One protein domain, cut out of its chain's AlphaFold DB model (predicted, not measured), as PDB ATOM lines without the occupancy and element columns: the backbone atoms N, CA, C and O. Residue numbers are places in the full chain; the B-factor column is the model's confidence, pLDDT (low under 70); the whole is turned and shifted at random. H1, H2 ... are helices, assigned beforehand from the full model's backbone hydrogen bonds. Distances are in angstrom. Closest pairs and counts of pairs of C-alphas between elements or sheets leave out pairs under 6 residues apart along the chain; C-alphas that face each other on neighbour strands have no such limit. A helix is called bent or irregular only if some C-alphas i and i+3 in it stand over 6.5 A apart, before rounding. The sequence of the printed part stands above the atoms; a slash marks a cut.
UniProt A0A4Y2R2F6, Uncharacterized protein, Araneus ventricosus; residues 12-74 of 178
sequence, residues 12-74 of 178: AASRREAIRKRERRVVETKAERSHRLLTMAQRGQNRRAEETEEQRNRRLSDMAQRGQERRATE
ATOM      1  N   ALA A  12     369.264 348.937 213.667       81.94
ATOM      2  CA  ALA A  12     369.097 350.179 214.426       81.94
ATOM      3  C   ALA A  12     368.021 351.114 213.832       81.94
ATOM      4  O   ALA A  12     367.205 351.669 214.572       81.94
ATOM      5  N   ALA A  13     367.978 351.273 212.504       84.94
ATOM      6  CA  ALA A  13     366.956 352.080 211.834       84.94
ATOM      7  C   ALA A  13     365.549 351.467 211.973       84.94
ATOM      8  O   ALA A  13     364.600 352.181 212.310       84.94
ATOM      9  N   SER A  14     365.430 350.146 211.801       86.31
ATOM     10  CA  SER A  14     364.167 349.417 211.970       86.31
ATOM     11  C   SER A  14     363.636 349.514 213.405       86.31
ATOM     12  O   SER A  14     362.458 349.812 213.618       86.31
ATOM     13  N   ARG A  15     364.517 349.387 214.409       87.50
ATOM     14  CA  ARG A  15     364.170 349.587 215.826       87.50
ATOM     15  C   ARG A  15     363.671 351.006 216.102       87.50
ATOM     16  O   ARG A  15     362.631 351.165 216.737       87.50
ATOM     17  N   ARG A  16     364.348 352.039 215.581       89.88
ATOM     18  CA  ARG A  16     363.906 353.445 215.716       89.88
ATOM     19  C   ARG A  16     362.544 353.693 215.069       89.88
ATOM     20  O   ARG A  16     361.767 354.511 215.555       89.88
ATOM     21  N   GLU A  17     362.242 353.028 213.958       90.62
ATOM     22  CA  GLU A  17     360.930 353.130 213.314       90.62
ATOM     23  C   GLU A  17     359.835 352.409 214.117       90.62
ATOM     24  O   GLU A  17     358.732 352.938 214.272       90.62
ATOM     25  N   ALA A  18     360.133 351.233 214.676       91.75
ATOM     26  CA  ALA A  18     359.210 350.501 215.539       91.75
ATOM     27  C   ALA A  18     358.852 351.298 216.804       91.75
ATOM     28  O   ALA A  18     357.676 351.359 217.170       91.75
ATOM     29  N   ILE A  19     359.839 351.964 217.419       93.38
ATOM     30  CA  ILE A  19     359.639 352.853 218.574       93.38
ATOM     31  C   ILE A  19     358.708 354.009 218.196       93.38
ATOM     32  O   ILE A  19     357.654 354.152 218.810       93.38
ATOM     33  N   ARG A  20     358.991 354.733 217.104       93.38
ATOM     34  CA  ARG A  20     358.126 355.828 216.623       93.38
ATOM     35  C   ARG A  20     356.692 355.380 216.332       93.38
ATOM     36  O   ARG A  20     355.734 356.092 216.628       93.38
ATOM     37  N   LYS A  21     356.509 354.188 215.749       93.56
ATOM     38  CA  LYS A  21     355.171 353.608 215.514       93.56
ATOM     39  C   LYS A  21     354.456 353.267 216.821       93.56
ATOM     40  O   LYS A  21     353.234 353.380 216.865       93.56
ATOM     41  N   ARG A  22     355.178 352.827 217.855       93.75
ATOM     42  CA  ARG A  22     354.617 352.548 219.183       93.75
ATOM     43  C   ARG A  22     354.218 353.839 219.888       93.75
ATOM     44  O   ARG A  22     353.089 353.915 220.348       93.75
ATOM     45  N   GLU A  23     355.096 354.836 219.911       94.81
ATOM     46  CA  GLU A  23     354.838 356.152 220.514       94.81
ATOM     47  C   GLU A  23     353.596 356.800 219.907       94.81
ATOM     48  O   GLU A  23     352.691 357.191 220.638       94.81
ATOM     49  N   ARG A  24     353.477 356.778 218.571       92.56
ATOM     50  CA  ARG A  24     352.274 357.259 217.878       92.56
ATOM     51  C   ARG A  24     351.001 356.557 218.358       92.56
ATOM     52  O   ARG A  24     350.001 357.221 218.565       92.56
ATOM     53  N   ARG A  25     351.037 355.236 218.572       94.38
ATOM     54  CA  ARG A  25     349.870 354.463 219.044       94.38
ATOM     55  C   ARG A  25     349.502 354.731 220.500       94.38
ATOM     56  O   ARG A  25     348.359 354.488 220.864       94.38
ATOM     57  N   VAL A  26     350.458 355.147 221.330       95.31
ATOM     58  CA  VAL A  26     350.212 355.444 222.752       95.31
ATOM     59  C   VAL A  26     349.425 356.744 222.903       95.31
ATOM     60  O   VAL A  26     348.566 356.822 223.772       95.31
ATOM     61  N   VAL A  27     349.685 357.723 222.036       96.00
ATOM     62  CA  VAL A  27     349.023 359.037 222.066       96.00
ATOM     63  C   VAL A  27     347.748 359.109 221.216       96.00
ATOM     64  O   VAL A  27     347.082 360.137 221.219       96.00
ATOM     65  N   GLU A  28     347.397 358.038 220.493       95.25
ATOM     66  CA  GLU A  28     346.181 357.976 219.668       95.25
ATOM     67  C   GLU A  28     344.920 358.219 220.508       95.25
ATOM     68  O   GLU A  28     344.680 357.559 221.525       95.25
ATOM     69  N   THR A  29     344.043 359.090 220.012       96.94
ATOM     70  CA  THR A  29     342.683 359.210 220.541       96.94
ATOM     71  C   THR A  29     341.877 357.936 220.263       96.94
ATOM     72  O   THR A  29     342.179 357.144 219.364       96.94
ATOM     73  N   LYS A  30     340.778 357.726 221.002       96.88
ATOM     74  CA  LYS A  30     339.879 356.578 220.772       96.88
ATOM     75  C   LYS A  30     339.339 356.546 219.334       96.88
ATOM     76  O   LYS A  30     339.216 355.462 218.764       96.88
ATOM     77  N   ALA A  31     339.047 357.713 218.753       96.44
ATOM     78  CA  ALA A  31     338.553 357.839 217.385       96.44
ATOM     79  C   ALA A  31     339.625 357.453 216.353       96.44
ATOM     80  O   ALA A  31     339.363 356.616 215.491       96.44
ATOM     81  N   GLU A  32     340.847 357.970 216.488       95.94
ATOM     82  CA  GLU A  32     341.969 357.621 215.605       95.94
ATOM     83  C   GLU A  32     342.341 356.141 215.717       95.94
ATOM     84  O   GLU A  32     342.535 355.462 214.703       95.94
ATOM     85  N   ARG A  33     342.364 355.599 216.942       96.75
ATOM     86  CA  ARG A  33     342.575 354.168 217.182       96.75
ATOM     87  C   ARG A  33     341.490 353.335 216.505       96.75
ATOM     88  O   ARG A  33     341.813 352.335 215.865       96.75
ATOM     89  N   SER A  34     340.223 353.729 216.650       97.69
ATOM     90  CA  SER A  34     339.090 353.050 216.016       97.69
ATOM     91  C   SER A  34     339.225 353.070 214.495       97.69
ATOM     92  O   SER A  34     339.228 352.012 213.868       97.69
ATOM     93  N   HIS A  35     339.467 354.245 213.906       97.31
ATOM     94  CA  HIS A  35     339.658 354.403 212.467       97.31
ATOM     95  C   HIS A  35     340.808 353.531 211.945       97.31
ATOM     96  O   HIS A  35     340.623 352.753 211.009       97.31
ATOM     97  N   ARG A  36     341.974 353.555 212.605       96.19
ATOM     98  CA  ARG A  36     343.122 352.714 212.235       96.19
ATOM     99  C   ARG A  36     342.787 351.221 212.295       96.19
ATOM    100  O   ARG A  36     343.186 350.472 211.399       96.19
ATOM    101  N   LEU A  37     342.092 350.769 213.341       96.69
ATOM    102  CA  LEU A  37     341.683 349.368 213.479       96.69
ATOM    103  C   LEU A  37     340.676 348.961 212.398       96.69
ATOM    104  O   LEU A  37     340.827 347.881 211.829       96.69
ATOM    105  N   LEU A  38     339.724 349.834 212.056       98.06
ATOM    106  CA  LEU A  38     338.776 349.619 210.962       98.06
ATOM    107  C   LEU A  38     339.497 349.492 209.616       98.06
ATOM    108  O   LEU A  38     339.281 348.517 208.900       98.06
ATOM    109  N   THR A  39     340.432 350.393 209.299       97.31
ATOM    110  CA  THR A  39     341.229 350.295 208.065       97.31
ATOM    111  C   THR A  39     342.035 348.995 208.008       97.31
ATOM    112  O   THR A  39     342.118 348.353 206.959       97.31
ATOM    113  N   MET A  40     342.634 348.571 209.127       97.00
ATOM    114  CA  MET A  40     343.361 347.299 209.201       97.00
ATOM    115  C   MET A  40     342.435 346.090 209.018       97.00
ATOM    116  O   MET A  40     342.815 345.139 208.330       97.00
ATOM    117  N   ALA A  41     341.237 346.126 209.607       97.19
ATOM    118  CA  ALA A  41     340.229 345.083 209.456       97.19
ATOM    119  C   ALA A  41     339.756 344.976 208.000       97.19
ATOM    120  O   ALA A  41     339.773 343.872 207.455       97.19
ATOM    121  N   GLN A  42     339.460 346.106 207.349       97.50
ATOM    122  CA  GLN A  42     339.043 346.156 205.945       97.50
ATOM    123  C   GLN A  42     340.116 345.582 205.016       97.50
ATOM    124  O   GLN A  42     339.849 344.681 204.229       97.50
ATOM    125  N   ARG A  43     341.373 346.018 205.160       97.50
ATOM    126  CA  ARG A  43     342.493 345.450 204.386       97.50
ATOM    127  C   ARG A  43     342.675 343.952 204.645       97.50
ATOM    128  O   ARG A  43     343.104 343.213 203.764       97.50
ATOM    129  N   GLY A  44     342.398 343.491 205.864       96.62
ATOM    130  CA  GLY A  44     342.398 342.069 206.205       96.62
ATOM    131  C   GLY A  44     341.271 341.290 205.527       96.62
ATOM    132  O   GLY A  44     341.495 340.158 205.112       96.62
ATOM    133  N   GLN A  45     340.082 341.879 205.403       96.25
ATOM    134  CA  GLN A  45     338.958 341.287 204.677       96.25
ATOM    135  C   GLN A  45     339.238 341.215 203.177       96.25
ATOM    136  O   GLN A  45     339.122 340.128 202.628       96.25
ATOM    137  N   ASN A  46     339.703 342.305 202.558       96.94
ATOM    138  CA  ASN A  46     340.016 342.330 201.125       96.94
ATOM    139  C   ASN A  46     341.053 341.257 200.761       96.94
ATOM    140  O   ASN A  46     340.807 340.439 199.887       96.94
ATOM    141  N   ARG A  47     342.151 341.154 201.530       95.94
ATOM    142  CA  ARG A  47     343.150 340.093 201.316       95.94
ATOM    143  C   ARG A  47     342.568 338.685 201.426       95.94
ATOM    144  O   ARG A  47     342.982 337.821 200.676       95.94
ATOM    145  N   ARG A  48     341.632 338.447 202.354       95.88
ATOM    146  CA  ARG A  48     340.965 337.141 202.497       95.88
ATOM    147  C   ARG A  48     339.965 336.858 201.377       95.88
ATOM    148  O   ARG A  48     339.734 335.694 201.092       95.88
ATOM    149  N   ALA A  49     339.360 337.890 200.792       95.75
ATOM    150  CA  ALA A  49     338.463 337.745 199.647       95.75
ATOM    151  C   ALA A  49     339.231 337.386 198.364       95.75
ATOM    152  O   ALA A  49     338.700 336.687 197.512       95.75
ATOM    153  N   GLU A  50     340.484 337.830 198.260       96.56
ATOM    154  CA  GLU A  50     341.386 337.564 197.132       96.56
ATOM    155  C   GLU A  50     342.218 336.271 197.295       96.56
ATOM    156  O   GLU A  50     342.998 335.928 196.409       96.56
ATOM    157  N   GLU A  51     342.095 335.551 198.418       96.75
ATOM    158  CA  GLU A  51     342.845 334.310 198.658       96.75
ATOM    159  C   GLU A  51     342.412 333.197 197.696       96.75
ATOM    160  O   GLU A  51     341.225 332.908 197.545       96.75
ATOM    161  N   THR A  52     343.387 332.488 197.123       97.50
ATOM    162  CA  THR A  52     343.107 331.216 196.444       97.50
ATOM    163  C   THR A  52     342.775 330.125 197.460       97.50
ATOM    164  O   THR A  52     343.172 330.201 198.626       97.50
ATOM    165  N   GLU A  53     342.106 329.056 197.027       97.00
ATOM    166  CA  GLU A  53     341.744 327.948 197.920       97.00
ATOM    167  C   GLU A  53     342.978 327.312 198.592       97.00
ATOM    168  O   GLU A  53     342.971 327.014 199.785       97.00
ATOM    169  N   GLU A  54     344.099 327.200 197.877       96.75
ATOM    170  CA  GLU A  54     345.361 326.709 198.443       96.75
ATOM    171  C   GLU A  54     345.958 327.647 199.500       96.75
ATOM    172  O   GLU A  54     346.529 327.194 200.496       96.75
ATOM    173  N   GLN A  55     345.874 328.964 199.287       97.38
ATOM    174  CA  GLN A  55     346.334 329.957 200.260       97.38
ATOM    175  C   GLN A  55     345.435 329.954 201.498       97.38
ATOM    176  O   GLN A  55     345.935 329.978 202.627       97.38
ATOM    177  N   ARG A  56     344.119 329.848 201.291       97.50
ATOM    178  CA  ARG A  56     343.120 329.722 202.350       97.50
ATOM    179  C   ARG A  56     343.373 328.476 203.195       97.50
ATOM    180  O   ARG A  56     343.436 328.585 204.419       97.50
ATOM    181  N   ASN A  57     343.590 327.324 202.565       97.69
ATOM    182  CA  ASN A  57     343.846 326.063 203.263       97.69
ATOM    183  C   ASN A  57     345.162 326.084 204.042       97.69
ATOM    184  O   ASN A  57     345.177 325.694 205.210       97.69
ATOM    185  N   ARG A  58     346.237 326.648 203.473       97.88
ATOM    186  CA  ARG A  58     347.486 326.888 204.218       97.88
ATOM    187  C   ARG A  58     347.259 327.780 205.437       97.88
ATOM    188  O   ARG A  58     347.624 327.404 206.546       97.88
ATOM    189  N   ARG A  59     346.569 328.915 205.272       97.00
ATOM    190  CA  ARG A  59     346.267 329.829 206.385       97.00
ATOM    191  C   ARG A  59     345.432 329.159 207.479       97.00
ATOM    192  O   ARG A  59     345.684 329.398 208.660       97.00
ATOM    193  N   LEU A  60     344.417 328.373 207.113       97.62
ATOM    194  CA  LEU A  60     343.588 327.629 208.066       97.62
ATOM    195  C   LEU A  60     344.412 326.580 208.819       97.62
ATOM    196  O   LEU A  60     344.302 326.507 210.043       97.62
ATOM    197  N   SER A  61     345.279 325.846 208.115       97.94
ATOM    198  CA  SER A  61     346.204 324.879 208.713       97.94
ATOM    199  C   SER A  61     347.136 325.548 209.730       97.94
ATOM    200  O   SER A  61     347.163 325.157 210.896       97.94
ATOM    201  N   ASP A  62     347.784 326.655 209.355       97.94
ATOM    202  CA  ASP A  62     348.678 327.410 210.244       97.94
ATOM    203  C   ASP A  62     347.950 327.978 211.478       97.94
ATOM    204  O   ASP A  62     348.532 328.158 212.552       97.94
ATOM    205  N   MET A  63     346.669 328.343 211.349       97.12
ATOM    206  CA  MET A  63     345.856 328.773 212.493       97.12
ATOM    207  C   MET A  63     345.481 327.601 213.401       97.12
ATOM    208  O   MET A  63     345.519 327.758 214.623       97.12
ATOM    209  N   ALA A  64     345.143 326.442 212.829       97.12
ATOM    210  CA  ALA A  64     344.834 325.236 213.585       97.12
ATOM    211  C   ALA A  64     346.058 324.752 214.377       97.12
ATOM    212  O   ALA A  64     345.938 324.525 215.584       97.12
ATOM    213  N   GLN A  65     347.229 324.702 213.734       97.88
ATOM    214  CA  GLN A  65     348.495 324.331 214.364       97.88
ATOM    215  C   GLN A  65     348.840 325.272 215.524       97.88
ATOM    216  O   GLN A  65     348.998 324.825 216.657       97.88
ATOM    217  N   ARG A  66     348.847 326.594 215.298       97.75
ATOM    218  CA  ARG A  66     349.103 327.569 216.377       97.75
ATOM    219  C   ARG A  66     348.094 327.462 217.519       97.75
ATOM    220  O   ARG A  66     348.430 327.710 218.675       97.75
ATOM    221  N   GLY A  67     346.842 327.116 217.214       96.69
ATOM    222  CA  GLY A  67     345.822 326.853 218.225       96.69
ATOM    223  C   GLY A  67     346.134 325.617 219.075       96.69
ATOM    224  O   GLY A  67     345.883 325.634 220.278       96.69
ATOM    225  N   GLN A  68     346.690 324.564 218.475       96.31
ATOM    226  CA  GLN A  68     347.154 323.377 219.196       96.31
ATOM    227  C   GLN A  68     348.381 323.683 220.058       96.31
ATOM    228  O   GLN A  68     348.372 323.339 221.234       96.31
ATOM    229  N   GLU A  69     349.374 324.396 219.524       97.44
ATOM    230  CA  GLU A  69     350.580 324.802 220.265       97.44
ATOM    231  C   GLU A  69     350.238 325.651 221.500       97.44
ATOM    232  O   GLU A  69     350.774 325.427 222.586       97.44
ATOM    233  N   ARG A  70     349.282 326.585 221.372       96.38
ATOM    234  CA  ARG A  70     348.770 327.352 222.521       96.38
ATOM    235  C   ARG A  70     348.124 326.445 223.559       96.38
ATOM    236  O   ARG A  70     348.452 326.557 224.728       96.38
ATOM    237  N   ARG A  71     347.259 325.514 223.142       95.69
ATOM    238  CA  ARG A  71     346.608 324.569 224.066       95.69
ATOM    239  C   ARG A  71     347.592 323.620 224.746       95.69
ATOM    240  O   ARG A  71     347.355 323.239 225.882       95.69
ATOM    241  N   ALA A  72     348.673 323.244 224.067       95.50
ATOM    242  CA  ALA A  72     349.719 322.397 224.633       95.50
ATOM    243  C   ALA A  72     350.551 323.117 225.711       95.50
ATOM    244  O   ALA A  72     351.159 322.459 226.545       95.50
ATOM    245  N   THR A  73     350.567 324.454 225.692       96.50
ATOM    246  CA  THR A  73     351.317 325.303 226.632       96.50
ATOM    247  C   THR A  73     350.423 326.001 227.666       96.50
ATOM    248  O   THR A  73     350.919 326.805 228.451       96.50
ATOM    249  N   GLU A  74     349.116 325.704 227.684       96.31
ATOM    250  CA  GLU A  74     348.162 326.249 228.659       96.31
ATOM    251  C   GLU A  74     348.454 325.735 230.076       96.31
ATOM    252  O   GLU A  74     348.719 324.549 230.277       96.31
TER     253      GLU A  74
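AT A GLANCE: This is residues 12 to 74 of the 178 residues of an uncharacterized protein of Araneus ventricosus (UniProt A0A4Y2R2F6). Three helices are joined end to end as an open frame with an empty middle: H2 is the crossbar, and H1 and H3 turn away from its two ends at steep corners. No helix packs side by side with another, and H1 and H3, at opposite ends of H2, are apart. The printed part has 63 residues with three named helices, in the order H1, H2, H3 along the chain, and no named strand; the class is all helix. The whole is extended, with a radius of gyration of the C-alphas of 16.7 A, and the C-alphas span 37 by 31 by 26 A along their three main axes.

IN THESE COORDINATES: Begin with H2, residues 30 to 49, which shares with H3 the greatest length in residues, 20. Find C-alpha 30 at (339.879, 356.578, 220.772); from there H2 runs 28.3 A to C-alpha 49 at (338.463, 337.745, 199.647). Go on to H3, residues 53 to 72, which runs 28.4 A and ends at C-alpha 72, at (349.719, 322.397, 224.633). Then go back to the first printed residue, where H1, residues 12 to 26, begins with C-alpha 12 at (369.097, 350.179, 214.426) and runs 21.3 A.

HOW THE PARTS SIT: Start again from H2. Near its first residues you find H1, close but not clearly touching: the closest C-alphas of the two, those of Arg 25 and Arg 33, are 7.5 A apart. H1 and H2 run opposite ways at a steep tilt of 62 degrees. Near the last residues of H2 you find H3, also close but not clearly touching, with the C-alphas of Arg 48 and Arg 56, the closest of the two, 7.7 A apart. H2 and H3 run opposite ways at a steep tilt of 57 degrees. H1 and H3 are apart. In H1, H2 and H3 every O i to N i+4 pair is within hydrogen-bond range, and no helix is bent.

THE WHOLE: The two C-alphas farthest apart in the domain, those of Val 27 and Glu 54, are 40.2 A apart, while those of the first and last printed residues, Ala 12 and Glu 74, are 34.8 A apart. Look at residues 12 to 24 of H1, 37 to 47 of H2, and 60 to 74, of which 60 to 72 belong to H3: these stretches stand free. The printed part has no cut. The links H1 to H2 and H2 to H3 are both tight, with 3 residues each. The mean pLDDT of the printed part is 95.5, and no printed residue is under 70.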